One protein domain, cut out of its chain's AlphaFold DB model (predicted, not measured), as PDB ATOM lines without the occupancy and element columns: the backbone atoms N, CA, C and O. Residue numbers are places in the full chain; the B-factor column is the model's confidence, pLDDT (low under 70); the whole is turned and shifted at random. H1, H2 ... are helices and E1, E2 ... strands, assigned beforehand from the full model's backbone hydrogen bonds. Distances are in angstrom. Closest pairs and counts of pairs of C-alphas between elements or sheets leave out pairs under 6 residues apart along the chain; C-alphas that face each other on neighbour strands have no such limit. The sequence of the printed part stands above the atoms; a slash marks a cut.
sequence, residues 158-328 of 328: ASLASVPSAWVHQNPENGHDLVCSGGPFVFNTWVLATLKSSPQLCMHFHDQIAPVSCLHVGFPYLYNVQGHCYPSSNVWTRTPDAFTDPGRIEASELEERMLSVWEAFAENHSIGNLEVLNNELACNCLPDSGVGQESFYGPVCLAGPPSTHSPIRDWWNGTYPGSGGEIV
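This is residues 158 to 328 of the 328 residues of the protein "Hypothetical protein" of Brandtodinium nutricula (UniProt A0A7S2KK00). A small sheet of three strands, E1, E2 and E3, makes a wall, with H2 and H4 over one face, well separated from each other. Beyond them, away from the sheet, short helices H3 and H5 to H9 gather among loops, with H3 touching H4 and H9 touching H2. The printed part has 171 residues, nine named helices and three named strands, in the order H1 E1 E2 H2 H3 E3 H4 H5 H6 H7 H8 H9; the sheet is antiparallel, in the order E1 E2 E3. The class is mixed, helices and strands, with under half of the residues in named elements. The whole is compact, with a radius of gyration of the C-alphas of 15.8 A and spans of 41 by 40 by 29 A.

Start with E1, residues 164 to 170, and E2, residues 177 to 184, a hairpin: N 167 and O 181 are 2.9 A apart, within hydrogen-bond range. E2 is also the antiparallel neighbour of E3, residues 234 to 237, with N 236 and O 180 at 2.7 A. H2, residues 185 to 195, and H4, residues 246 to 260, lie on the same face, forming two layers, helices on one face of a sheet. H2 runs along the strands, at 14 degrees to E1 on the local plane and a height over the sheet of 9.4 A; H4 runs across them, at 75 degrees to E2 on the local plane and a height of 10.5 A. H2 and H4 are apart. H1, residues 158 to 162, only grazes the sheet and touches H2, closest at the C-alphas of Leu 160 and Phe 185, 6.5 A. H3, residues 199 to 202, touches residues 255 to 259 of H4, closest at the C-alphas of Cys 202 and Met 258, 6.6 A. H3 only just touches H5, residues 262 to 268, with 3 pairs of C-alphas within 8 A, the closest being Pro 199 and Trp 262, 6.5 A. H9, residues 311 to 314, touches H2, closest at the C-alphas of Ile 312 and Thr 194, 5.4 A. H6, residues 281 to 284, touches H8, residues 298 to 303, closest at the C-alphas of Cys 283 and Cys 301, 4.9 A. H6 and H7, residues 290 to 293, only just touch, with 3 pairs within 8 A, only at the corner, closest at the C-alphas of Ala 282 and Val 291, 6.4 A. Every O i to N i+4 pair is within hydrogen-bond range in H2, H4, H5 and H8; H1 has 0 of 1, and 1 of 2 O i to N i+3 pairs.

Find C-alpha 164 at (105.993, 122.002, 157.593), where E1 begins its 19.6 A; E2 spans 20.9 A, H2 15.4 A. H4 runs 21.3 A from C-alpha 246 at (106.199, 115.353, 181.408), and H9 ends at C-alpha 314 (95.915, 99.759, 151.327).

The printed part has no cut and ends at the chain's last residue; the C-alphas farthest apart, Asn 268 and Gly 324, are 43.0 A apart. The links H3 to E3 and H5 to H6 are long. Mean pLDDT of the printed part is 92.5; residues 272, 295 and 326 to 328 are under 70.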
ATOM      1  N   ALA A 158     103.406 118.919 144.641       95.81
ATOM      2  CA  ALA A 158     104.833 118.857 144.947       95.81
ATOM      3  C   ALA A 158     105.353 120.091 145.715       95.81
ATOM      4  O   ALA A 158     106.333 119.970 146.448       95.81
ATOM      5  N   SER A 159     104.709 121.262 145.605       96.31
ATOM      6  CA  SER A 159     105.107 122.451 146.375       96.31
ATOM      7  C   SER A 159     104.803 122.318 147.868       96.31
ATOM      8  O   SER A 159     105.374 123.052 148.672       96.31
ATOM      9  N   LEU A 160     103.932 121.381 148.259       96.88
ATOM     10  CA  LEU A 160     103.615 121.113 149.661       96.88
ATOM     11  C   LEU A 160     104.651 120.223 150.356       96.88
ATOM     12  O   LEU A 160     104.623 120.113 151.579       96.88
ATOM     13  N   ALA A 161     105.598 119.629 149.618       94.38
ATOM     14  CA  ALA A 161     106.659 118.796 150.188       94.38
ATOM     15  C   ALA A 161     107.514 119.548 151.225       94.38
ATOM     16  O   ALA A 161     108.004 118.954 152.181       94.38
ATOM     17  N   SER A 162     107.684 120.860 151.040       95.06
ATOM     18  CA  SER A 162     108.431 121.730 151.952       95.06
ATOM     19  C   SER A 162     107.565 122.435 152.993       95.06
ATOM     20  O   SER A 162     108.107 123.162 153.824       95.06
ATOM     21  N   VAL A 163     106.237 122.286 152.942       98.06
ATOM     22  CA  VAL A 163     105.349 122.906 153.930       98.06
ATOM     23  C   VAL A 163     105.449 122.095 155.222       98.06
ATOM     24  O   VAL A 163     105.099 120.908 155.219       98.06
ATOM     25  N   PRO A 164     105.941 122.694 156.323       98.12
ATOM     26  CA  PRO A 164     105.993 122.002 157.593       98.12
ATOM     27  C   PRO A 164     104.576 121.761 158.100       98.12
ATOM     28  O   PRO A 164     103.655 122.532 157.835       98.12
ATOM     29  N   SER A 165     104.428 120.708 158.882       98.38
ATOM     30  CA  SER A 165     103.200 120.429 159.596       98.38
ATOM     31  C   SER A 165     103.461 120.015 161.026       98.38
ATOM     32  O   SER A 165     104.576 119.624 161.386       98.38
ATOM     33  N   ALA A 166     102.405 120.128 161.815       98.38
ATOM     34  CA  ALA A 166     102.353 119.781 163.211       98.38
ATOM     35  C   ALA A 166     100.966 119.218 163.508       98.38
ATOM     36  O   ALA A 166      99.968 119.778 163.059       98.38
ATOM     37  N   TRP A 167     100.895 118.165 164.305       97.62
ATOM     38  CA  TRP A 167      99.723 117.911 165.131       97.62
ATOM     39  C   TRP A 167     100.195 117.715 166.567       97.62
ATOM     40  O   TRP A 167     101.260 117.143 166.816       97.62
ATOM     41  N   VAL A 168      99.436 118.269 167.504       97.94
ATOM     42  CA  VAL A 168      99.720 118.161 168.933       97.94
ATOM     43  C   VAL A 168      98.835 117.058 169.474       97.94
ATOM     44  O   VAL A 168      97.618 117.161 169.368       97.94
ATOM     45  N   HIS A 169      99.460 116.024 170.025       96.94
ATOM     46  CA  HIS A 169      98.762 114.951 170.717       96.94
ATOM     47  C   HIS A 169      98.200 115.510 172.012       96.94
ATOM     48  O   HIS A 169      98.949 116.090 172.806       96.94
ATOM     49  N   GLN A 170      96.904 115.341 172.228       96.44
ATOM     50  CA  GLN A 170      96.246 115.771 173.456       96.44
ATOM     51  C   GLN A 170      95.817 114.556 174.266       96.44
ATOM     52  O   GLN A 170      95.330 113.576 173.712       96.44
ATOM     53  N   ASN A 171      95.958 114.617 175.588       95.62
ATOM     54  CA  ASN A 171      95.342 113.610 176.437       95.62
ATOM     55  C   ASN A 171      93.809 113.767 176.335       95.62
ATOM     56  O   ASN A 171      93.283 114.813 176.723       95.62
ATOM     57  N   PRO A 172      93.070 112.753 175.849       91.94
ATOM     58  CA  PRO A 172      91.629 112.865 175.631       91.94
ATOM     59  C   PRO A 172      90.824 112.985 176.937       91.94
ATOM     60  O   PRO A 172      89.669 113.397 176.906       91.94
ATOM     61  N   GLU A 173      91.412 112.658 178.093       92.19
ATOM     62  CA  GLU A 173      90.755 112.738 179.403       92.19
ATOM     63  C   GLU A 173      90.769 114.160 179.990       92.19
ATOM     64  O   GLU A 173      89.853 114.531 180.726       92.19
ATOM     65  N   ASN A 174      91.804 114.960 179.703       94.81
ATOM     66  CA  ASN A 174      92.010 116.275 180.335       94.81
ATOM     67  C   ASN A 174      92.351 117.416 179.350       94.81
ATOM     68  O   ASN A 174      92.403 118.576 179.760       94.81
ATOM     69  N   GLY A 175      92.563 117.112 178.067       95.06
ATOM     70  CA  GLY A 175      92.917 118.068 177.017       95.06
ATOM     71  C   GLY A 175      94.343 118.620 177.100       95.06
ATOM     72  O   GLY A 175      94.647 119.601 176.425       95.06
ATOM     73  N   HIS A 176      95.216 118.053 177.936       96.94
ATOM     74  CA  HIS A 176      96.604 118.494 178.041       96.94
ATOM     75  C   HIS A 176      97.389 118.143 176.777       96.94
ATOM     76  O   HIS A 176      97.380 117.003 176.323       96.94
ATOM     77  N   ASP A 177      98.121 119.120 176.252       97.75
ATOM     78  CA  ASP A 177      99.056 118.931 175.147       97.75
ATOM     79  C   ASP A 177     100.280 118.119 175.604       97.75
ATOM     80  O   ASP A 177     101.038 118.571 176.471       97.75
ATOM     81  N   LEU A 178     100.514 116.965 174.983       97.44
ATOM     82  CA  LEU A 178     101.523 115.992 175.404       97.44
ATOM     83  C   LEU A 178     102.829 116.121 174.616       97.44
ATOM     84  O   LEU A 178     103.863 116.523 175.145       97.44
ATOM     85  N   VAL A 179     102.776 115.811 173.325       97.50
ATOM     86  CA  VAL A 179     103.903 115.864 172.386       97.50
ATOM     87  C   VAL A 179     103.406 116.391 171.046       97.50
ATOM     88  O   VAL A 179     102.207 116.373 170.770       97.50
ATOM     89  N   CYS A 180     104.312 116.860 170.195       98.25
ATOM     90  CA  CYS A 180     103.965 117.277 168.840       98.25
ATOM     91  C   CYS A 180     104.645 116.383 167.810       98.25
ATOM     92  O   CYS A 180     105.844 116.135 167.901       98.25
ATOM     93  N   SER A 181     103.902 115.930 166.808       97.62
ATOM     94  CA  SER A 181     104.461 115.243 165.646       97.62
ATOM     95  C   SER A 181     104.522 116.200 164.464       97.62
ATOM     96  O   SER A 181     103.533 116.856 164.144       97.62
ATOM     97  N   GLY A 182     105.680 116.292 163.807       97.56
ATOM     98  CA  GLY A 182     105.915 117.249 162.729       97.56
ATOM     99  C   GLY A 182     106.752 116.705 161.575       97.56
ATOM    100  O   GLY A 182     107.582 115.821 161.755       97.56
ATOM    101  N   GLY A 183     106.518 117.227 160.375       96.62
ATOM    102  CA  GLY A 183     107.016 116.665 159.112       96.62
ATOM    103  C   GLY A 183     106.364 117.332 157.894       96.62
ATOM    104  O   GLY A 183     105.662 118.333 158.068       96.62
ATOM    105  N   PRO A 184     106.572 116.825 156.666       97.69
ATOM    106  CA  PRO A 184     105.913 117.342 155.464       97.69
ATOM    107  C   PRO A 184     104.387 117.225 155.555       97.69
ATOM    108  O   PRO A 184     103.876 116.183 155.958       97.69
ATOM    109  N   PHE A 185     103.655 118.266 155.155       98.25
ATOM    110  CA  PHE A 185     102.206 118.371 155.378       98.25
ATOM    111  C   PHE A 185     101.379 117.188 154.864       98.25
ATOM    112  O   PHE A 185     100.616 116.589 155.626       98.25
ATOM    113  N   VAL A 186     101.543 116.815 153.591       98.00
ATOM    114  CA  VAL A 186     100.775 115.706 152.999       98.00
ATOM    115  C   VAL A 186     101.143 114.376 153.662       98.00
ATOM    116  O   VAL A 186     100.256 113.630 154.065       98.00
ATOM    117  N   PHE A 187     102.442 114.122 153.859       97.69
ATOM    118  CA  PHE A 187     102.931 112.914 154.528       97.69
ATOM    119  C   PHE A 187     102.330 112.770 155.928       97.69
ATOM    120  O   PHE A 187     101.745 111.743 156.252       97.69
ATOM    121  N   ASN A 188     102.416 113.818 156.745       98.00
ATOM    122  CA  ASN A 188     101.912 113.799 158.112       98.00
ATOM    123  C   ASN A 188     100.387 113.705 158.194       98.00
ATOM    124  O   ASN A 188      99.875 113.099 159.132       98.00
ATOM    125  N   THR A 189      99.664 114.243 157.212       98.62
ATOM    126  CA  THR A 189      98.211 114.045 157.118       98.62
ATOM    127  C   THR A 189      97.877 112.565 156.915       98.62
ATOM    128  O   THR A 189      96.995 112.034 157.584       98.62
ATOM    129  N   TRP A 190      98.614 111.864 156.046       98.50
ATOM    130  CA  TRP A 190      98.415 110.429 155.809       98.50
ATOM    131  C   TRP A 190      98.901 109.550 156.967       98.50
ATOM    132  O   TRP A 190      98.248 108.554 157.286       98.50
ATOM    133  N   VAL A 191      99.970 109.949 157.667       98.19
ATOM    134  CA  VAL A 191     100.354 109.339 158.953       98.19
ATOM    135  C   VAL A 191      99.197 109.448 159.943       98.19
ATOM    136  O   VAL A 191      98.753 108.437 160.477       98.19
ATOM    137  N   LEU A 192      98.662 110.651 160.160       98.56
ATOM    138  CA  LEU A 192      97.573 110.863 161.109       98.56
ATOM    139  C   LEU A 192      96.309 110.085 160.711       98.56
ATOM    140  O   LEU A 192      95.675 109.474 161.566       98.56
ATOM    141  N   ALA A 193      95.973 110.029 159.420       98.56
ATOM    142  CA  ALA A 193      94.879 109.193 158.926       98.56
ATOM    143  C   ALA A 193      95.123 107.695 159.207       98.56
ATOM    144  O   ALA A 193      94.195 106.965 159.558       98.56
ATOM    145  N   THR A 194      96.369 107.227 159.090       98.31
ATOM    146  CA  THR A 194      96.745 105.836 159.394       98.31
ATOM    147  C   THR A 194      96.501 105.526 160.872       98.31
ATOM    148  O   THR A 194      95.858 104.531 161.197       98.31
ATOM    149  N   LEU A 195      96.926 106.426 161.764       97.38
ATOM    150  CA  LEU A 195      96.708 106.315 163.210       97.38
ATOM    151  C   LEU A 195      95.215 106.385 163.590       97.38
ATOM    152  O   LEU A 195      94.750 105.635 164.442       97.38
ATOM    153  N   LYS A 196      94.433 107.240 162.917       97.69
ATOM    154  CA  LYS A 196      92.972 107.353 163.094       97.69
ATOM    155  C   LYS A 196      92.180 106.170 162.515       97.69
ATOM    156  O   LYS A 196      90.967 106.122 162.670       97.69
ATOM    157  N   SER A 197      92.827 105.225 161.840       97.31
ATOM    158  CA  SER A 197      92.192 104.010 161.310       97.31
ATOM    159  C   SER A 197      92.894 102.738 161.806       97.31
ATOM    160  O   SER A 197      92.982 101.728 161.106       97.31
ATOM    161  N   SER A 198      93.413 102.804 163.033       96.31
ATOM    162  CA  SER A 198      94.080 101.719 163.752       96.31
ATOM    163  C   SER A 198      93.588 101.659 165.210       96.31
ATOM    164  O   SER A 198      92.762 102.494 165.604       96.31
ATOM    165  N   PRO A 199      94.107 100.744 166.054       94.19
ATOM    166  CA  PRO A 199      93.756 100.712 167.475       94.19
ATOM    167  C   PRO A 199      94.164 101.997 168.218       94.19
ATOM    168  O   PRO A 199      93.678 102.267 169.315       94.19
ATOM    169  N   GLN A 200      95.028 102.826 167.620       94.88
ATOM    170  CA  GLN A 200      95.447 104.115 168.176       94.88
ATOM    171  C   GLN A 200      94.406 105.231 167.967       94.88
ATOM    172  O   GLN A 200      94.608 106.344 168.457       94.88
ATOM    173  N   LEU A 201      93.265 104.961 167.312       95.50
ATOM    174  CA  LEU A 201      92.179 105.936 167.136       95.50
ATOM    175  C   LEU A 201      91.760 106.587 168.461       95.50
ATOM    176  O   LEU A 201      91.490 107.782 168.486       95.50
ATOM    177  N   CYS A 202      91.729 105.834 169.560       92.69
ATOM    178  CA  CYS A 202      91.349 106.344 170.879       92.69
ATOM    179  C   CYS A 202      92.256 107.483 171.387       92.69
ATOM    180  O   CYS A 202      91.767 108.398 172.046       92.69
ATOM    181  N   MET A 203      93.547 107.472 171.041       93.31
ATOM    182  CA  MET A 203      94.471 108.565 171.361       93.31
ATOM    183  C   MET A 203      94.381 109.711 170.363       93.31
ATOM    184  O   MET A 203      94.423 110.872 170.749       93.31
ATOM    185  N   HIS A 204      94.240 109.390 169.078       96.12
ATOM    186  CA  HIS A 204      94.283 110.382 168.003       96.12
ATOM    187  C   HIS A 204      92.896 110.844 167.565       96.12
ATOM    188  O   HIS A 204      92.754 111.390 166.471       96.12
ATOM    189  N   PHE A 205      91.855 110.616 168.369       93.62
ATOM    190  CA  PHE A 205      90.465 110.834 167.964       93.62
ATOM    191  C   PHE A 205      90.243 112.281 167.501       93.62
ATOM    192  O   PHE A 205      89.726 112.510 166.404       93.62
ATOM    193  N   HIS A 206      90.786 113.238 168.261       95.31
ATOM    194  CA  HIS A 206      90.646 114.677 168.022       95.31
ATOM    195  C   HIS A 206      91.904 115.375 167.490       95.31
ATOM    196  O   HIS A 206      91.845 116.565 167.191       95.31
ATOM    197  N   ASP A 207      93.019 114.665 167.314       97.62
ATOM    198  CA  ASP A 207      94.239 115.253 166.749       97.62
ATOM    199  C   ASP A 207      93.962 115.849 165.358       97.62
ATOM    200  O   ASP A 207      93.320 115.204 164.528       97.62
ATOM    201  N   GLN A 208      94.454 117.061 165.095       97.69
ATOM    202  CA  GLN A 208      94.268 117.776 163.827       97.69
ATOM    203  C   GLN A 208      95.605 118.206 163.238       97.69
ATOM    204  O   GLN A 208      96.474 118.705 163.959       97.69
ATOM    205  N   ILE A 209      95.738 118.106 161.915       98.31
ATOM    206  CA  ILE A 209      96.909 118.632 161.218       98.31
ATOM    207  C   ILE A 209      96.863 120.165 161.126       98.31
ATOM    208  O   ILE A 209      95.837 120.782 160.817       98.31
ATOM    209  N   ALA A 210      98.015 120.787 161.342       98.50
ATOM    210  CA  ALA A 210      98.258 122.208 161.154       98.50
ATOM    211  C   ALA A 210      99.440 122.414 160.187       98.50
ATOM    212  O   ALA A 210     100.436 121.701 160.306       98.50
ATOM    213  N   PRO A 211      99.392 123.387 159.258       98.38
ATOM    214  CA  PRO A 211     100.452 123.666 158.285       98.38
ATOM    215  C   PRO A 211     101.536 124.590 158.875       98.38
ATOM    216  O   PRO A 211     101.940 125.588 158.280       98.38
ATOM    217  N   VAL A 212     101.976 124.278 160.093       98.44
ATOM    218  CA  VAL A 212     103.012 124.999 160.848       98.44
ATOM    219  C   VAL A 212     103.978 123.993 161.462       98.44
ATOM    220  O   VAL A 212     103.684 122.809 161.529       98.44
ATOM    221  N   SER A 213     105.146 124.425 161.934       98.50
ATOM    222  CA  SER A 213     106.084 123.519 162.607       98.50
ATOM    223  C   SER A 213     105.697 123.248 164.066       98.50
ATOM    224  O   SER A 213     105.036 124.065 164.705       98.50
ATOM    225  N   CYS A 214     106.199 122.153 164.646       98.50
ATOM    226  CA  CYS A 214     106.057 121.892 166.085       98.50
ATOM    227  C   CYS A 214     106.650 123.007 166.963       98.50
ATOM    228  O   CYS A 214     106.088 123.355 168.003       98.50
ATOM    229  N   LEU A 215     107.725 123.652 166.496       98.31
ATOM    230  CA  LEU A 215     108.281 124.847 167.130       98.31
ATOM    231  C   LEU A 215     107.238 125.973 167.240       98.31
ATOM    232  O   LEU A 215     107.158 126.630 168.274       98.31
ATOM    233  N   HIS A 216     106.427 126.181 166.197       98.31
ATOM    234  CA  HIS A 216     105.392 127.215 166.184       98.31
ATOM    235  C   HIS A 216     104.285 126.950 167.216       98.31
ATOM    236  O   HIS A 216     103.776 127.891 167.817       98.31
ATOM    237  N   VAL A 217     103.952 125.681 167.466       98.12
ATOM    238  CA  VAL A 217     102.939 125.273 168.458       98.12
ATOM    239  C   VAL A 217     103.521 125.009 169.855       98.12
ATOM    240  O   VAL A 217     102.856 124.440 170.715       98.12
ATOM    241  N   GLY A 218     104.750 125.468 170.122       98.19
ATOM    242  CA  GLY A 218     105.330 125.475 171.469       98.19
ATOM    243  C   GLY A 218     106.095 124.210 171.868       98.19
ATOM    244  O   GLY A 218     106.316 124.003 173.062       98.19
ATOM    245  N   PHE A 219     106.529 123.405 170.896       98.38
ATOM    246  CA  PHE A 219     107.366 122.215 171.085       98.38
ATOM    247  C   PHE A 219     108.724 122.423 170.393       98.38
ATOM    248  O   PHE A 219     108.909 122.010 169.247       98.38
ATOM    249  N   PRO A 220     109.668 123.144 171.028       98.12
ATOM    250  CA  PRO A 220     110.887 123.604 170.367       98.12
ATOM    251  C   PRO A 220     112.000 122.552 170.286       98.12
ATOM    252  O   PRO A 220     112.988 122.784 169.588       98.12
ATOM    253  N   TYR A 221     111.882 121.423 170.991       97.94
ATOM    254  CA  TYR A 221     112.950 120.429 171.076       97.94
ATOM    255  C   TYR A 221     112.608 119.197 170.255       97.94
ATOM    256  O   TYR A 221     111.669 118.474 170.562       97.94
ATOM    257  N   LEU A 222     113.387 118.955 169.203       96.19
ATOM    258  CA  LEU A 222     113.305 117.725 168.430       96.19
ATOM    259  C   LEU A 222     113.763 116.553 169.303       96.19
ATOM    260  O   LEU A 222     114.908 116.535 169.764       96.19
ATOM    261  N   TYR A 223     112.904 115.554 169.489       92.69
ATOM    262  CA  TYR A 223     113.327 114.288 170.061       92.69
ATOM    263  C   TYR A 223     114.186 113.579 169.016       92.69
ATOM    264  O   TYR A 223     113.686 113.148 167.981       92.69
ATOM    265  N   ASN A 224     115.498 113.511 169.261       75.81
ATOM    266  CA  ASN A 224     116.504 113.025 168.307       75.81
ATOM    267  C   ASN A 224     116.493 111.492 168.129       75.81
ATOM    268  O   ASN A 224     117.533 110.843 168.029       75.81
ATOM    269  N   VAL A 225     115.302 110.911 168.133       77.06
ATOM    270  CA  VAL A 225     115.038 109.544 167.732       77.06
ATOM    271  C   VAL A 225     114.178 109.674 166.489       77.06
ATOM    272  O   VAL A 225     113.024 110.094 166.567       77.06
ATOM    273  N   GLN A 226     114.781 109.395 165.331       76.69
ATOM    274  CA  GLN A 226     114.049 109.340 164.071       76.69
ATOM    275  C   GLN A 226     112.800 108.478 164.272       76.69
ATOM    276  O   GLN A 226     112.907 107.389 164.841       76.69
ATOM    277  N   GLY A 227     111.635 108.971 163.837       77.50
ATOM    278  CA  GLY A 227     110.363 108.285 164.037       77.50
ATOM    279  C   GLY A 227     110.459 106.830 163.583       77.50
ATOM    280  O   GLY A 227     110.556 106.561 162.386       77.50
ATOM    281  N   HIS A 228     110.443 105.894 164.538       86.88
ATOM    282  CA  HIS A 228     110.714 104.477 164.272       86.88
ATOM    283  C   HIS A 228     109.693 103.827 163.330       86.88
ATOM    284  O   HIS A 228     109.998 102.797 162.738       86.88
ATOM    285  N   CYS A 229     108.517 104.442 163.186       94.50
ATOM    286  CA  CYS A 229     107.396 103.980 162.368       94.50
ATOM    287  C   CYS A 229     107.245 104.781 161.054       94.50
ATOM    288  O   CYS A 229     106.891 104.224 160.014       94.50
ATOM    289  N   TYR A 230     107.562 106.083 161.084       95.62
ATOM    290  CA  TYR A 230     107.376 107.027 159.975       95.62
ATOM    291  C   TYR A 230     108.598 107.960 159.859       95.62
ATOM    292  O   TYR A 230     108.608 109.023 160.474       95.62
ATOM    293  N   PRO A 231     109.624 107.620 159.059       92.62
ATOM    294  CA  PRO A 231     110.916 108.318 159.063       92.62
ATOM    295  C   PRO A 231     110.887 109.814 158.710       92.62
ATOM    296  O   PRO A 231     111.828 110.529 159.051       92.62
ATOM    297  N   SER A 232     109.836 110.287 158.024       94.19
ATOM    298  CA  SER A 232     109.644 111.711 157.689       94.19
ATOM    299  C   SER A 232     108.791 112.480 158.712       94.19
ATOM    300  O   SER A 232     108.627 113.690 158.566       94.19
ATOM    301  N   SER A 233     108.271 111.807 159.745       95.50
ATOM    302  CA  SER A 233     107.567 112.424 160.872       95.50
ATOM    303  C   SER A 233     108.419 112.319 162.131       95.50
ATOM    304  O   SER A 233     108.892 111.247 162.509       95.50
ATOM    305  N   ASN A 234     108.635 113.451 162.783       95.81
ATOM    306  CA  ASN A 234     109.477 113.576 163.958       95.81
ATOM    307  C   ASN A 234     108.650 113.989 165.169       95.81
ATOM    308  O   ASN A 234     107.709 114.771 165.040       95.81
ATOM    309  N   VAL A 235     109.045 113.522 166.350       96.06
ATOM    310  CA  VAL A 235     108.424 113.913 167.618       96.06
ATOM    311  C   VAL A 235     109.175 115.099 168.215       96.06
ATOM    312  O   VAL A 235     110.404 115.155 168.189       96.06
ATOM    313  N   TRP A 236     108.433 116.049 168.765       97.81
ATOM    314  CA  TRP A 236     108.934 117.251 169.409       97.81
ATOM    315  C   TRP A 236     108.362 117.368 170.822       97.81
ATOM    316  O   TRP A 236     107.188 117.071 171.059       97.81
ATOM    317  N   THR A 237     109.195 117.827 171.749       97.94
ATOM    318  CA  THR A 237     108.915 117.949 173.185       97.94
ATOM    319  C   THR A 237     109.009 119.405 173.649       97.94
ATOM    320  O   THR A 237     109.513 120.286 172.936       97.94
ATOM    321  N   ARG A 238     108.501 119.682 174.854       97.94
ATOM    322  CA  ARG A 238     108.578 121.004 175.495       97.94
ATOM    323  C   ARG A 238     109.876 121.189 176.272       97.94
ATOM    324  O   ARG A 238     110.308 122.329 176.434       97.94
ATOM    325  N   THR A 239     110.519 120.108 176.717       97.44
ATOM    326  CA  THR A 239     111.824 120.139 177.392       97.44
ATOM    327  C   THR A 239     112.952 119.591 176.510       97.44
ATOM    328  O   THR A 239     112.705 118.723 175.669       97.44
ATOM    329  N   PRO A 240     114.208 120.058 176.698       96.44
ATOM    330  CA  PRO A 240     115.358 119.561 175.935       96.44
ATOM    331  C   PRO A 240     115.645 118.078 176.180       96.44
ATOM    332  O   PRO A 240     116.071 117.368 175.275       96.44
ATOM    333  N   ASP A 241     115.442 117.625 177.418       95.75
ATOM    334  CA  ASP A 241     115.560 116.219 177.778       95.75
ATOM    335  C   ASP A 241     114.200 115.539 177.623       95.75
ATOM    336  O   ASP A 241     113.327 115.647 178.490       95.75
ATOM    337  N   ALA A 242     114.040 114.839 176.503       94.12
ATOM    338  CA  ALA A 242     112.830 114.108 176.159       94.12
ATOM    339  C   ALA A 242     112.547 112.907 177.074       94.12
ATOM    340  O   ALA A 242     111.455 112.358 176.987       94.12
ATOM    341  N   PHE A 243     113.490 112.458 177.910       93.81
ATOM    342  CA  PHE A 243     113.244 111.393 178.893       93.81
ATOM    343  C   PHE A 243     112.631 111.926 180.190       93.81
ATOM    344  O   PHE A 243     112.085 111.156 180.972       93.81
ATOM    345  N   THR A 244     112.704 113.241 180.403       96.38
ATOM    346  CA  THR A 244     112.110 113.928 181.560       96.38
ATOM    347  C   THR A 244     110.966 114.865 181.183       96.38
ATOM    348  O   THR A 244     110.410 115.519 182.064       96.38
ATOM    349  N   ASP A 245     110.622 114.955 179.894       97.56
ATOM    350  CA  ASP A 245     109.492 115.757 179.427       97.56
ATOM    351  C   ASP A 245     108.184 115.158 179.978       97.56
ATOM    352  O   ASP A 245     107.871 114.007 179.656       97.56
ATOM    353  N   PRO A 246     107.412 115.897 180.801       97.94
ATOM    354  CA  PRO A 246     106.199 115.353 181.408       97.94
ATOM    355  C   PRO A 246     105.154 114.923 180.377       97.94
ATOM    356  O   PRO A 246     104.517 113.892 180.563       97.94
ATOM    357  N   GLY A 247     105.013 115.676 179.282       97.44
ATOM    358  CA  GLY A 247     104.056 115.367 178.225       97.44
ATOM    359  C   GLY A 247     104.452 114.113 177.449       97.44
ATOM    360  O   GLY A 247     103.596 113.294 177.135       97.44
ATOM    361  N   ARG A 248     105.752 113.885 177.220       96.00
ATOM    362  CA  ARG A 248     106.251 112.622 176.650       96.00
ATOM    363  C   ARG A 248     105.993 111.434 177.570       96.00
ATOM    364  O   ARG A 248     105.587 110.387 177.076       96.00
ATOM    365  N   ILE A 249     106.288 111.566 178.865       96.75
ATOM    366  CA  ILE A 249     106.064 110.488 179.842       96.75
ATOM    367  C   ILE A 249     104.575 110.132 179.862       96.75
ATOM    368  O   ILE A 249     104.224 108.970 179.670       96.75
ATOM    369  N   GLU A 250     103.712 111.143 179.979       97.12
ATOM    370  CA  GLU A 250     102.261 110.970 179.954       97.12
ATOM    371  C   GLU A 250     101.778 110.365 178.627       97.12
ATOM    372  O   GLU A 250     100.938 109.475 178.656       97.12
ATOM    373  N   ALA A 251     102.332 110.759 177.472       95.56
ATOM    374  CA  ALA A 251     101.998 110.150 176.180       95.56
ATOM    375  C   ALA A 251     102.337 108.653 176.126       95.56
ATOM    376  O   ALA A 251     101.531 107.868 175.637       95.56
ATOM    377  N   SER A 252     103.503 108.247 176.640       93.69
ATOM    378  CA  SER A 252     103.891 106.831 176.689       93.69
ATOM    379  C   SER A 252     102.979 106.016 177.616       93.69
ATOM    380  O   SER A 252     102.543 104.931 177.243       93.69
ATOM    381  N   GLU A 253     102.641 106.550 178.792       95.06
ATOM    382  CA  GLU A 253     101.694 105.912 179.720       95.06
ATOM    383  C   GLU A 253     100.270 105.851 179.145       95.06
ATOM    384  O   GLU A 253      99.542 104.876 179.349       95.06
ATOM    385  N   LEU A 254      99.858 106.903 178.431       93.56
ATOM    386  CA  LEU A 254      98.563 106.986 177.770       93.56
ATOM    387  C   LEU A 254      98.462 105.967 176.635       93.56
ATOM    388  O   LEU A 254      97.431 105.314 176.538       93.56
ATOM    389  N   GLU A 255      99.506 105.793 175.824       92.38
ATOM    390  CA  GLU A 255      99.534 104.807 174.740       92.38
ATOM    391  C   GLU A 255      99.363 103.381 175.256       92.38
ATOM    392  O   GLU A 255      98.455 102.677 174.812       92.38
ATOM    393  N   GLU A 256     100.146 102.979 176.257       92.62
ATOM    394  CA  GLU A 256     100.013 101.656 176.874       92.62
ATOM    395  C   GLU A 256      98.602 101.444 177.451       92.62
ATOM    396  O   GLU A 256      97.954 100.419 177.203       92.62
ATOM    397  N   ARG A 257      98.080 102.447 178.170       93.19
ATOM    398  CA  ARG A 257      96.737 102.392 178.759       93.19
ATOM    399  C   ARG A 257      95.653 102.301 177.692       93.19
ATOM    400  O   ARG A 257      94.780 101.442 177.800       93.19
ATOM    401  N   MET A 258      95.688 103.164 176.684       89.06
ATOM    402  CA  MET A 258      94.653 103.283 175.658       89.06
ATOM    403  C   MET A 258      94.560 102.035 174.783       89.06
ATOM    404  O   MET A 258      93.459 101.566 174.499       89.06
ATOM    405  N   LEU A 259      95.699 101.421 174.467       88.81
ATOM    406  CA  LEU A 259      95.731 100.135 173.773       88.81
ATOM    407  C   LEU A 259      95.114  99.007 174.612       88.81
ATOM    408  O   LEU A 259      94.433  98.141 174.067       88.81
ATOM    409  N   SER A 260      95.275  99.041 175.940       90.25
ATOM    410  CA  SER A 260      94.659  98.052 176.838       90.25
ATOM    411  C   SER A 260      93.136  98.208 176.983       90.25
ATOM    412  O   SER A 260      92.453  97.238 177.310       90.25
ATOM    413  N   VAL A 261      92.589  99.405 176.722       90.38
ATOM    414  CA  VAL A 261      91.147  99.706 176.836       90.38
ATOM    415  C   VAL A 261      90.453  99.876 175.484       90.38
ATOM    416  O   VAL A 261      89.298 100.298 175.449       90.38
ATOM    417  N   TRP A 262      91.115  99.534 174.375       91.00
ATOM    418  CA  TRP A 262      90.582  99.699 173.019       91.00
ATOM    419  C   TRP A 262      89.179  99.095 172.841       91.00
ATOM    420  O   TRP A 262      88.279  99.760 172.330       91.00
ATOM    421  N   GLU A 263      88.958  97.867 173.323       90.75
ATOM    422  CA  GLU A 263      87.651  97.198 173.228       90.75
ATOM    423  C   GLU A 263      86.559  97.973 173.998       90.75
ATOM    424  O   GLU A 263      85.453  98.152 173.488       90.75
ATOM    425  N   ALA A 264      86.881  98.518 175.177       91.81
ATOM    426  CA  ALA A 264      85.955  99.337 175.964       91.81
ATOM    427  C   ALA A 264      85.698 100.712 175.321       91.81
ATOM    428  O   ALA A 264      84.575 101.217 175.350       91.81
ATOM    429  N   PHE A 265      86.722 101.323 174.715       91.00
ATOM    430  CA  PHE A 265      86.567 102.546 173.926       91.00
ATOM    431  C   PHE A 265      85.604 102.316 172.759       91.00
ATOM    432  O   PHE A 265      84.674 103.101 172.567       91.00
ATOM    433  N   ALA A 266      85.801 101.229 172.015       91.06
ATOM    434  CA  ALA A 266      84.961 100.852 170.892       91.06
ATOM    435  C   ALA A 266      83.511 100.589 171.304       91.06
ATOM    436  O   ALA A 266      82.596 101.096 170.655       91.06
ATOM    437  N   GLU A 267      83.290  99.873 172.409       90.94
ATOM    438  CA  GLU A 267      81.954  99.649 172.967       90.94
ATOM    439  C   GLU A 267      81.267 100.975 173.331       90.94
ATOM    440  O   GLU A 267      80.149 101.236 172.883       90.94
ATOM    441  N   ASN A 268      81.962 101.861 174.054       91.50
ATOM    442  CA  ASN A 268      81.432 103.171 174.453       91.50
ATOM    443  C   ASN A 268      81.074 104.069 173.260       91.50
ATOM    444  O   ASN A 268      80.167 104.895 173.360       91.50
ATOM    445  N   HIS A 269      81.760 103.894 172.132       89.75
ATOM    446  CA  HIS A 269      81.526 104.639 170.897       89.75
ATOM    447  C   HIS A 269      80.647 103.882 169.891       89.75
ATOM    448  O   HIS A 269      80.433 104.361 168.781       89.75
ATOM    449  N   SER A 270      80.092 102.723 170.267       88.38
ATOM    450  CA  SER A 270      79.270 101.882 169.384       88.38
ATOM    451  C   SER A 270      79.974 101.477 168.077       88.38
ATOM    452  O   SER A 270      79.329 101.306 167.041       88.38
ATOM    453  N   ILE A 271      81.296 101.292 168.121       86.94
ATOM    454  CA  ILE A 271      82.093 100.775 167.005       86.94
ATOM    455  C   ILE A 271      81.826  99.268 166.906       86.94
ATOM    456  O   ILE A 271      82.436  98.453 167.595       86.94
ATOM    457  N   GLY A 272      80.842  98.901 166.083       69.19
ATOM    458  CA  GLY A 272      80.269  97.550 166.072       69.19
ATOM    459  C   GLY A 272      81.126  96.466 165.409       69.19
ATOM    460  O   GLY A 272      80.961  95.293 165.737       69.19
ATOM    461  N   ASN A 273      82.034  96.824 164.497       81.12
ATOM    462  CA  ASN A 273      82.957  95.877 163.873       81.12
ATOM    463  C   ASN A 273      84.394  96.368 164.054       81.12
ATOM    464  O   ASN A 273      84.843  97.302 163.391       81.12
ATOM    465  N   LEU A 274      85.110  95.698 164.952       86.56
ATOM    466  CA  LEU A 274      86.498  96.003 165.254       86.56
ATOM    467  C   LEU A 274      87.484  95.450 164.223       86.56
ATOM    468  O   LEU A 274      88.641  95.823 164.279       86.56
ATOM    469  N   GLU A 275      87.079  94.599 163.280       87.44
ATOM    470  CA  GLU A 275      87.994  93.928 162.342       87.44
ATOM    471  C   GLU A 275      88.817  94.911 161.496       87.44
ATOM    472  O   GLU A 275      89.961  94.626 161.153       87.44
ATOM    473  N   VAL A 276      88.263  96.086 161.181       89.00
ATOM    474  CA  VAL A 276      88.977  97.100 160.392       89.00
ATOM    475  C   VAL A 276      90.006  97.862 161.231       89.00
ATOM    476  O   VAL A 276      91.118  98.120 160.767       89.00
ATOM    477  N   LEU A 277      89.637  98.218 162.462       92.00
ATOM    478  CA  LEU A 277      90.434  99.080 163.335       92.00
ATOM    479  C   LEU A 277      91.356  98.292 164.275       92.00
ATOM    480  O   LEU A 277      92.388  98.810 164.662       92.00
ATOM    481  N   ASN A 278      91.038  97.044 164.615       91.50
ATOM    482  CA  ASN A 278      91.823  96.165 165.485       91.50
ATOM    483  C   ASN A 278      92.903  95.403 164.698       91.50
ATOM    484  O   ASN A 278      92.966  94.173 164.726       91.50
ATOM    485  N   ASN A 279      93.696  96.154 163.940       93.25
ATOM    486  CA  ASN A 279      94.818  95.651 163.156       93.25
ATOM    487  C   ASN A 279      96.119  95.597 163.984       93.25
ATOM    488  O   ASN A 279      96.164  96.037 165.134       93.25
ATOM    489  N   GLU A 280      97.183  95.039 163.408       93.50
ATOM    490  CA  GLU A 280      98.476  94.907 164.083       93.50
ATOM    491  C   GLU A 280      99.198  96.260 164.111       93.50
ATOM    492  O   GLU A 280      99.545  96.815 163.065       93.50
ATOM    493  N   LEU A 281      99.480  96.786 165.308       92.50
ATOM    494  CA  LEU A 281     100.084  98.115 165.482       92.50
ATOM    495  C   LEU A 281     101.369  98.298 164.669       92.50
ATOM    496  O   LEU A 281     101.523  99.305 163.979       92.50
ATOM    497  N   ALA A 282     102.257  97.301 164.697       93.88
ATOM    498  CA  ALA A 282     103.515  97.328 163.956       93.88
ATOM    499  C   ALA A 282     103.308  97.386 162.432       93.88
ATOM    500  O   ALA A 282     104.116  97.980 161.721       93.88
ATOM    501  N   CYS A 283     102.207  96.831 161.919       95.69
ATOM    502  CA  CYS A 283     101.899  96.827 160.490       95.69
ATOM    503  C   CYS A 283     101.339  98.158 159.979       95.69
ATOM    504  O   CYS A 283     101.268  98.369 158.768       95.69
ATOM    505  N   ASN A 284     101.027  99.097 160.874       96.06
ATOM    506  CA  ASN A 284     100.741 100.478 160.492       96.06
ATOM    507  C   ASN A 284     102.012 101.258 160.119       96.06
ATOM    508  O   ASN A 284     101.925 102.255 159.400       96.06
ATOM    509  N   CYS A 285     103.192 100.783 160.531       95.94
ATOM    510  CA  CYS A 285     104.478 101.400 160.218       95.94
ATOM    511  C   CYS A 285     104.925 101.170 158.778       95.94
ATOM    512  O   CYS A 285     104.534 100.201 158.119       95.94
ATOM    513  N   LEU A 286     105.725 102.094 158.242       94.75
ATOM    514  CA  LEU A 286     106.241 101.957 156.879       94.75
ATOM    515  C   LEU A 286     107.186 100.746 156.792       94.75
ATOM    516  O   LEU A 286     107.916 100.493 157.753       94.75
ATOM    517  N   PRO A 287     107.214  99.989 155.681       91.56
ATOM    518  CA  PRO A 287     108.008  98.760 155.604       91.56
ATOM    519  C   PRO A 287     109.517  99.004 155.719       91.56
ATOM    520  O   PRO A 287     110.259  98.130 156.150       91.56
ATOM    521  N   ASP A 288     109.974 100.194 155.335       89.69
ATOM    522  CA  ASP A 288     111.362 100.639 155.417       89.69
ATOM    523  C   ASP A 288     111.703 101.341 156.743       89.69
ATOM    524  O   ASP A 288     112.852 101.733 156.949       89.69
ATOM    525  N   SER A 289     110.731 101.487 157.645       92.81
ATOM    526  CA  SER A 289     110.940 102.049 158.979       92.81
ATOM    527  C   SER A 289     111.669 101.069 159.903       92.81
ATOM    528  O   SER A 289     111.761  99.876 159.614       92.81
ATOM    529  N   GLY A 290     112.161 101.558 161.047       90.56
ATOM    530  CA  GLY A 290     112.813 100.710 162.048       90.56
ATOM    531  C   GLY A 290     111.920  99.549 162.490       90.56
ATOM    532  O   GLY A 290     112.366  98.410 162.454       90.56
ATOM    533  N   VAL A 291     110.646  99.830 162.795       90.69
ATOM    534  CA  VAL A 291     109.653  98.811 163.187       90.69
ATOM    535  C   VAL A 291     109.304  97.886 162.018       90.69
ATOM    536  O   VAL A 291     109.221  96.673 162.190       90.69
ATOM    537  N   GLY A 292     109.135  98.435 160.811       88.12
ATOM    538  CA  GLY A 292     108.797  97.642 159.622       88.12
ATOM    539  C   GLY A 292     109.896  96.656 159.208       88.12
ATOM    540  O   GLY A 292     109.597  95.578 158.693       88.12
ATOM    541  N   GLN A 293     111.160  97.000 159.474       88.56
ATOM    542  CA  GLN A 293     112.324  96.156 159.192       88.56
ATOM    543  C   GLN A 293     112.621  95.122 160.287       88.56
ATOM    544  O   GLN A 293     113.440  94.225 160.060       88.56
ATOM    545  N   GLU A 294     111.994  95.213 161.462       87.56
ATOM    546  CA  GLU A 294     112.193  94.220 162.515       87.56
ATOM    547  C   GLU A 294     111.782  92.829 162.014       87.56
ATOM    548  O   GLU A 294     110.679  92.614 161.505       87.56
ATOM    549  N   SER A 295     112.686  91.856 162.178       66.12
ATOM    550  CA  SER A 295     112.578  90.520 161.575       66.12
ATOM    551  C   SER A 295     111.316  89.753 161.969       66.12
ATOM    552  O   SER A 295     110.936  88.806 161.285       66.12
ATOM    553  N   PHE A 296     110.695  90.139 163.084       79.62
ATOM    554  CA  PHE A 296     109.463  89.538 163.573       79.62
ATOM    555  C   PHE A 296     108.223  90.061 162.831       79.62
ATOM    556  O   PHE A 296     107.363  89.267 162.456       79.62
ATOM    557  N   TYR A 297     108.148  91.367 162.558       81.12
ATOM    558  CA  TYR A 297     106.946  92.002 162.009       81.12
ATOM    559  C   TYR A 297     106.940  92.059 160.482       81.12
ATOM    560  O   TYR A 297     105.890  91.859 159.873       81.12
ATOM    561  N   GLY A 298     108.101  92.259 159.851       80.94
ATOM    562  CA  GLY A 298     108.208  92.435 158.398       80.94
ATOM    563  C   GLY A 298     107.454  91.375 157.576       80.94
ATOM    564  O   GLY A 298     106.614  91.742 156.750       80.94
ATOM    565  N   PRO A 299     107.667  90.062 157.808       85.94
ATOM    566  CA  PRO A 299     106.954  89.016 157.075       85.94
ATOM    567  C   PRO A 299     105.436  89.035 157.297       85.94
ATOM    568  O   PRO A 299     104.687  88.806 156.352       85.94
ATOM    569  N   VAL A 300     104.979  89.322 158.521       88.12
ATOM    570  CA  VAL A 300     103.548  89.347 158.870       88.12
ATOM    571  C   VAL A 300     102.854  90.534 158.210       88.12
ATOM    572  O   VAL A 300     101.785  90.372 157.630       88.12
ATOM    573  N   CYS A 301     103.475  91.709 158.234       90.00
ATOM    574  CA  CYS A 301     102.880  92.920 157.680       90.00
ATOM    575  C   CYS A 301     102.883  92.931 156.148       90.00
ATOM    576  O   CYS A 301     101.935  93.415 155.542       90.00
ATOM    577  N   LEU A 302     103.921  92.373 155.512       87.12
ATOM    578  CA  LEU A 302     104.029  92.328 154.049       87.12
ATOM    579  C   LEU A 302     103.239  91.182 153.407       87.12
ATOM    580  O   LEU A 302     102.781  91.327 152.275       87.12
ATOM    581  N   ALA A 303     103.120  90.035 154.083       88.06
ATOM    582  CA  ALA A 303     102.421  88.861 153.552       88.06
ATOM    583  C   ALA A 303     101.020  88.655 154.149       88.06
ATOM    584  O   ALA A 303     100.292  87.761 153.708       88.06
ATOM    585  N   GLY A 304     100.655  89.434 155.168       87.81
ATOM    586  CA  GLY A 304      99.357  89.367 155.819       87.81
ATOM    587  C   GLY A 304      98.208  89.825 154.913       87.81
ATOM    588  O   GLY A 304      98.425  90.510 153.913       87.81
ATOM    589  N   PRO A 305      96.961  89.441 155.237       92.19
ATOM    590  CA  PRO A 305      95.787  90.022 154.592       92.19
ATOM    591  C   PRO A 305      95.693  91.532 154.888       92.19
ATOM    592  O   PRO A 305      96.202  91.961 155.917       92.19
ATOM    593  N   PRO A 306      94.962  92.333 154.087       90.56
ATOM    594  CA  PRO A 306      94.802  93.772 154.335       90.56
ATOM    595  C   PRO A 306      94.326  94.125 155.755       90.56
ATOM    596  O   PRO A 306      94.647  95.183 156.282       90.56
ATOM    597  N   SER A 307      93.588  93.228 156.417       92.00
ATOM    598  CA  SER A 307      93.155  93.402 157.808       92.00
ATOM    599  C   SER A 307      94.297  93.493 158.828       92.00
ATOM    600  O   SER A 307      94.042  93.892 159.958       92.00
ATOM    601  N   THR A 308      95.546  93.166 158.472       93.88
ATOM    602  CA  THR A 308      96.693  93.318 159.383       93.88
ATOM    603  C   THR A 308      97.135  94.762 159.556       93.88
ATOM    604  O   THR A 308      97.846  95.036 160.513       93.88
ATOM    605  N   HIS A 309      96.704  95.695 158.703       95.00
ATOM    606  CA  HIS A 309      97.077  97.106 158.786       95.00
ATOM    607  C   HIS A 309      95.886  98.046 158.572       95.00
ATOM    608  O   HIS A 309      94.818  97.660 158.082       95.00
ATOM    609  N   SER A 310      96.103  99.318 158.906       96.69
ATOM    610  CA  SER A 310      95.191 100.421 158.619       96.69
ATOM    611  C   SER A 310      94.765 100.427 157.141       96.69
ATOM    612  O   SER A 310      95.612 100.260 156.256       96.69
ATOM    613  N   PRO A 311      93.481 100.689 156.843       97.06
ATOM    614  CA  PRO A 311      92.982 100.896 155.483       97.06
ATOM    615  C   PRO A 311      93.682 101.997 154.681       97.06
ATOM    616  O   PRO A 311      93.694 101.942 153.456       97.06
ATOM    617  N   ILE A 312      94.297 102.991 155.332       97.94
ATOM    618  CA  ILE A 312      95.103 104.002 154.626       97.94
ATOM    619  C   ILE A 312      96.317 103.347 153.959       97.94
ATOM    620  O   ILE A 312      96.703 103.714 152.851       97.94
ATOM    621  N   ARG A 313      96.878 102.307 154.587       96.06
ATOM    622  CA  ARG A 313      98.011 101.541 154.057       96.06
ATOM    623  C   ARG A 313      97.645 100.622 152.885       96.06
ATOM    624  O   ARG A 313      98.557 100.092 152.260       96.06
ATOM    625  N   ASP A 314      96.358 100.482 152.537       95.12
ATOM    626  CA  ASP A 314      95.915  99.759 151.327       95.12
ATOM    627  C   ASP A 314      96.371 100.466 150.037       95.12
ATOM    628  O   ASP A 314      96.508  99.828 148.994       95.12
ATOM    629  N   TRP A 315      96.590 101.781 150.102       94.88
ATOM    630  CA  TRP A 315      97.032 102.604 148.972       94.88
ATOM    631  C   TRP A 315      98.258 103.459 149.307       94.88
ATOM    632  O   TRP A 315      99.036 103.778 148.418       94.88
ATOM    633  N   TRP A 316      98.500 103.794 150.577       95.56
ATOM    634  CA  TRP A 316      99.663 104.584 150.970       95.56
ATOM    635  C   TRP A 316     100.841 103.721 151.440       95.56
ATOM    636  O   TRP A 316     100.743 102.935 152.383       95.56
ATOM    637  N   ASN A 317     102.009 103.930 150.833       93.06
ATOM    638  CA  ASN A 317     103.247 103.200 151.133       93.06
ATOM    639  C   ASN A 317     104.362 104.075 151.737       93.06
ATOM    640  O   ASN A 317     105.505 103.631 151.806       93.06
ATOM    641  N   GLY A 318     104.057 105.311 152.144       91.81
ATOM    642  CA  GLY A 318     105.048 106.266 152.656       91.81
ATOM    643  C   GLY A 318     105.548 107.286 151.634       91.81
ATOM    644  O   GLY A 318     106.201 108.257 152.014       91.81
ATOM    645  N   THR A 319     105.214 107.127 150.353       91.12
ATOM    646  CA  THR A 319     105.457 108.167 149.343       91.12
ATOM    647  C   THR A 319     104.511 109.353 149.534       91.12
ATOM    648  O   THR A 319     103.490 109.239 150.211       91.12
ATOM    649  N   TYR A 320     104.879 110.519 149.000       90.00
ATOM    650  CA  TYR A 320     104.049 111.726 148.985       90.00
ATOM    651  C   TYR A 320     104.502 112.669 147.858       90.00
ATOM    652  O   TYR A 320     105.629 112.541 147.367       90.00
ATOM    653  N   PRO A 321     103.667 113.633 147.423       89.19
ATOM    654  CA  PRO A 321     104.047 114.586 146.386       89.19
ATOM    655  C   PRO A 321     105.378 115.281 146.687       89.19
ATOM    656  O   PRO A 321     105.528 115.927 147.719       89.19
ATOM    657  N   GLY A 322     106.342 115.145 145.773       85.38
ATOM    658  CA  GLY A 322     107.682 115.730 145.895       85.38
ATOM    659  C   GLY A 322     108.730 114.855 146.597       85.38
ATOM    660  O   GLY A 322     109.896 115.242 146.612       85.38
ATOM    661  N   SER A 323     108.382 113.663 147.099       83.31
ATOM    662  CA  SER A 323     109.341 112.757 147.759       83.31
ATOM    663  C   SER A 323     110.308 112.040 146.800       83.31
ATOM    664  O   SER A 323     111.174 111.292 147.245       83.31
ATOM    665  N   GLY A 324     110.166 112.240 145.484       77.44
ATOM    666  CA  GLY A 324     110.989 111.605 144.445       77.44
ATOM    667  C   GLY A 324     110.634 110.143 144.135       77.44
ATOM    668  O   GLY A 324     111.202 109.577 143.205       77.44
ATOM    669  N   GLY A 325     109.695 109.547 144.879       72.38
ATOM    670  CA  GLY A 325     109.102 108.241 144.581       72.38
ATOM    671  C   GLY A 325     107.855 108.360 143.703       72.38
ATOM    672  O   GLY A 325     107.211 109.410 143.668       72.38
ATOM    673  N   GLU A 326     107.510 107.284 142.996       65.06
ATOM    674  CA  GLU A 326     106.212 107.169 142.328       65.06
ATOM    675  C   GLU A 326     105.128 107.050 143.407       65.06
ATOM    676  O   GLU A 326     105.233 106.209 144.301       65.06
ATOM    677  N   ILE A 327     104.131 107.936 143.365       62.16
ATOM    678  CA  ILE A 327     102.969 107.848 144.251       62.16
ATOM    679  C   ILE A 327     102.121 106.696 143.713       62.16
ATOM    680  O   ILE A 327     101.598 106.797 142.603       62.16
ATOM    681  N   VAL A 328     102.077 105.596 144.465       53.41
ATOM    682  CA  VAL A 328     101.294 104.394 144.132       53.41
ATOM    683  C   VAL A 328      99.837 104.596 144.532       53.41
ATOM    684  O   VAL A 328      99.609 105.240 145.579       53.41
TER     685      VAL A 328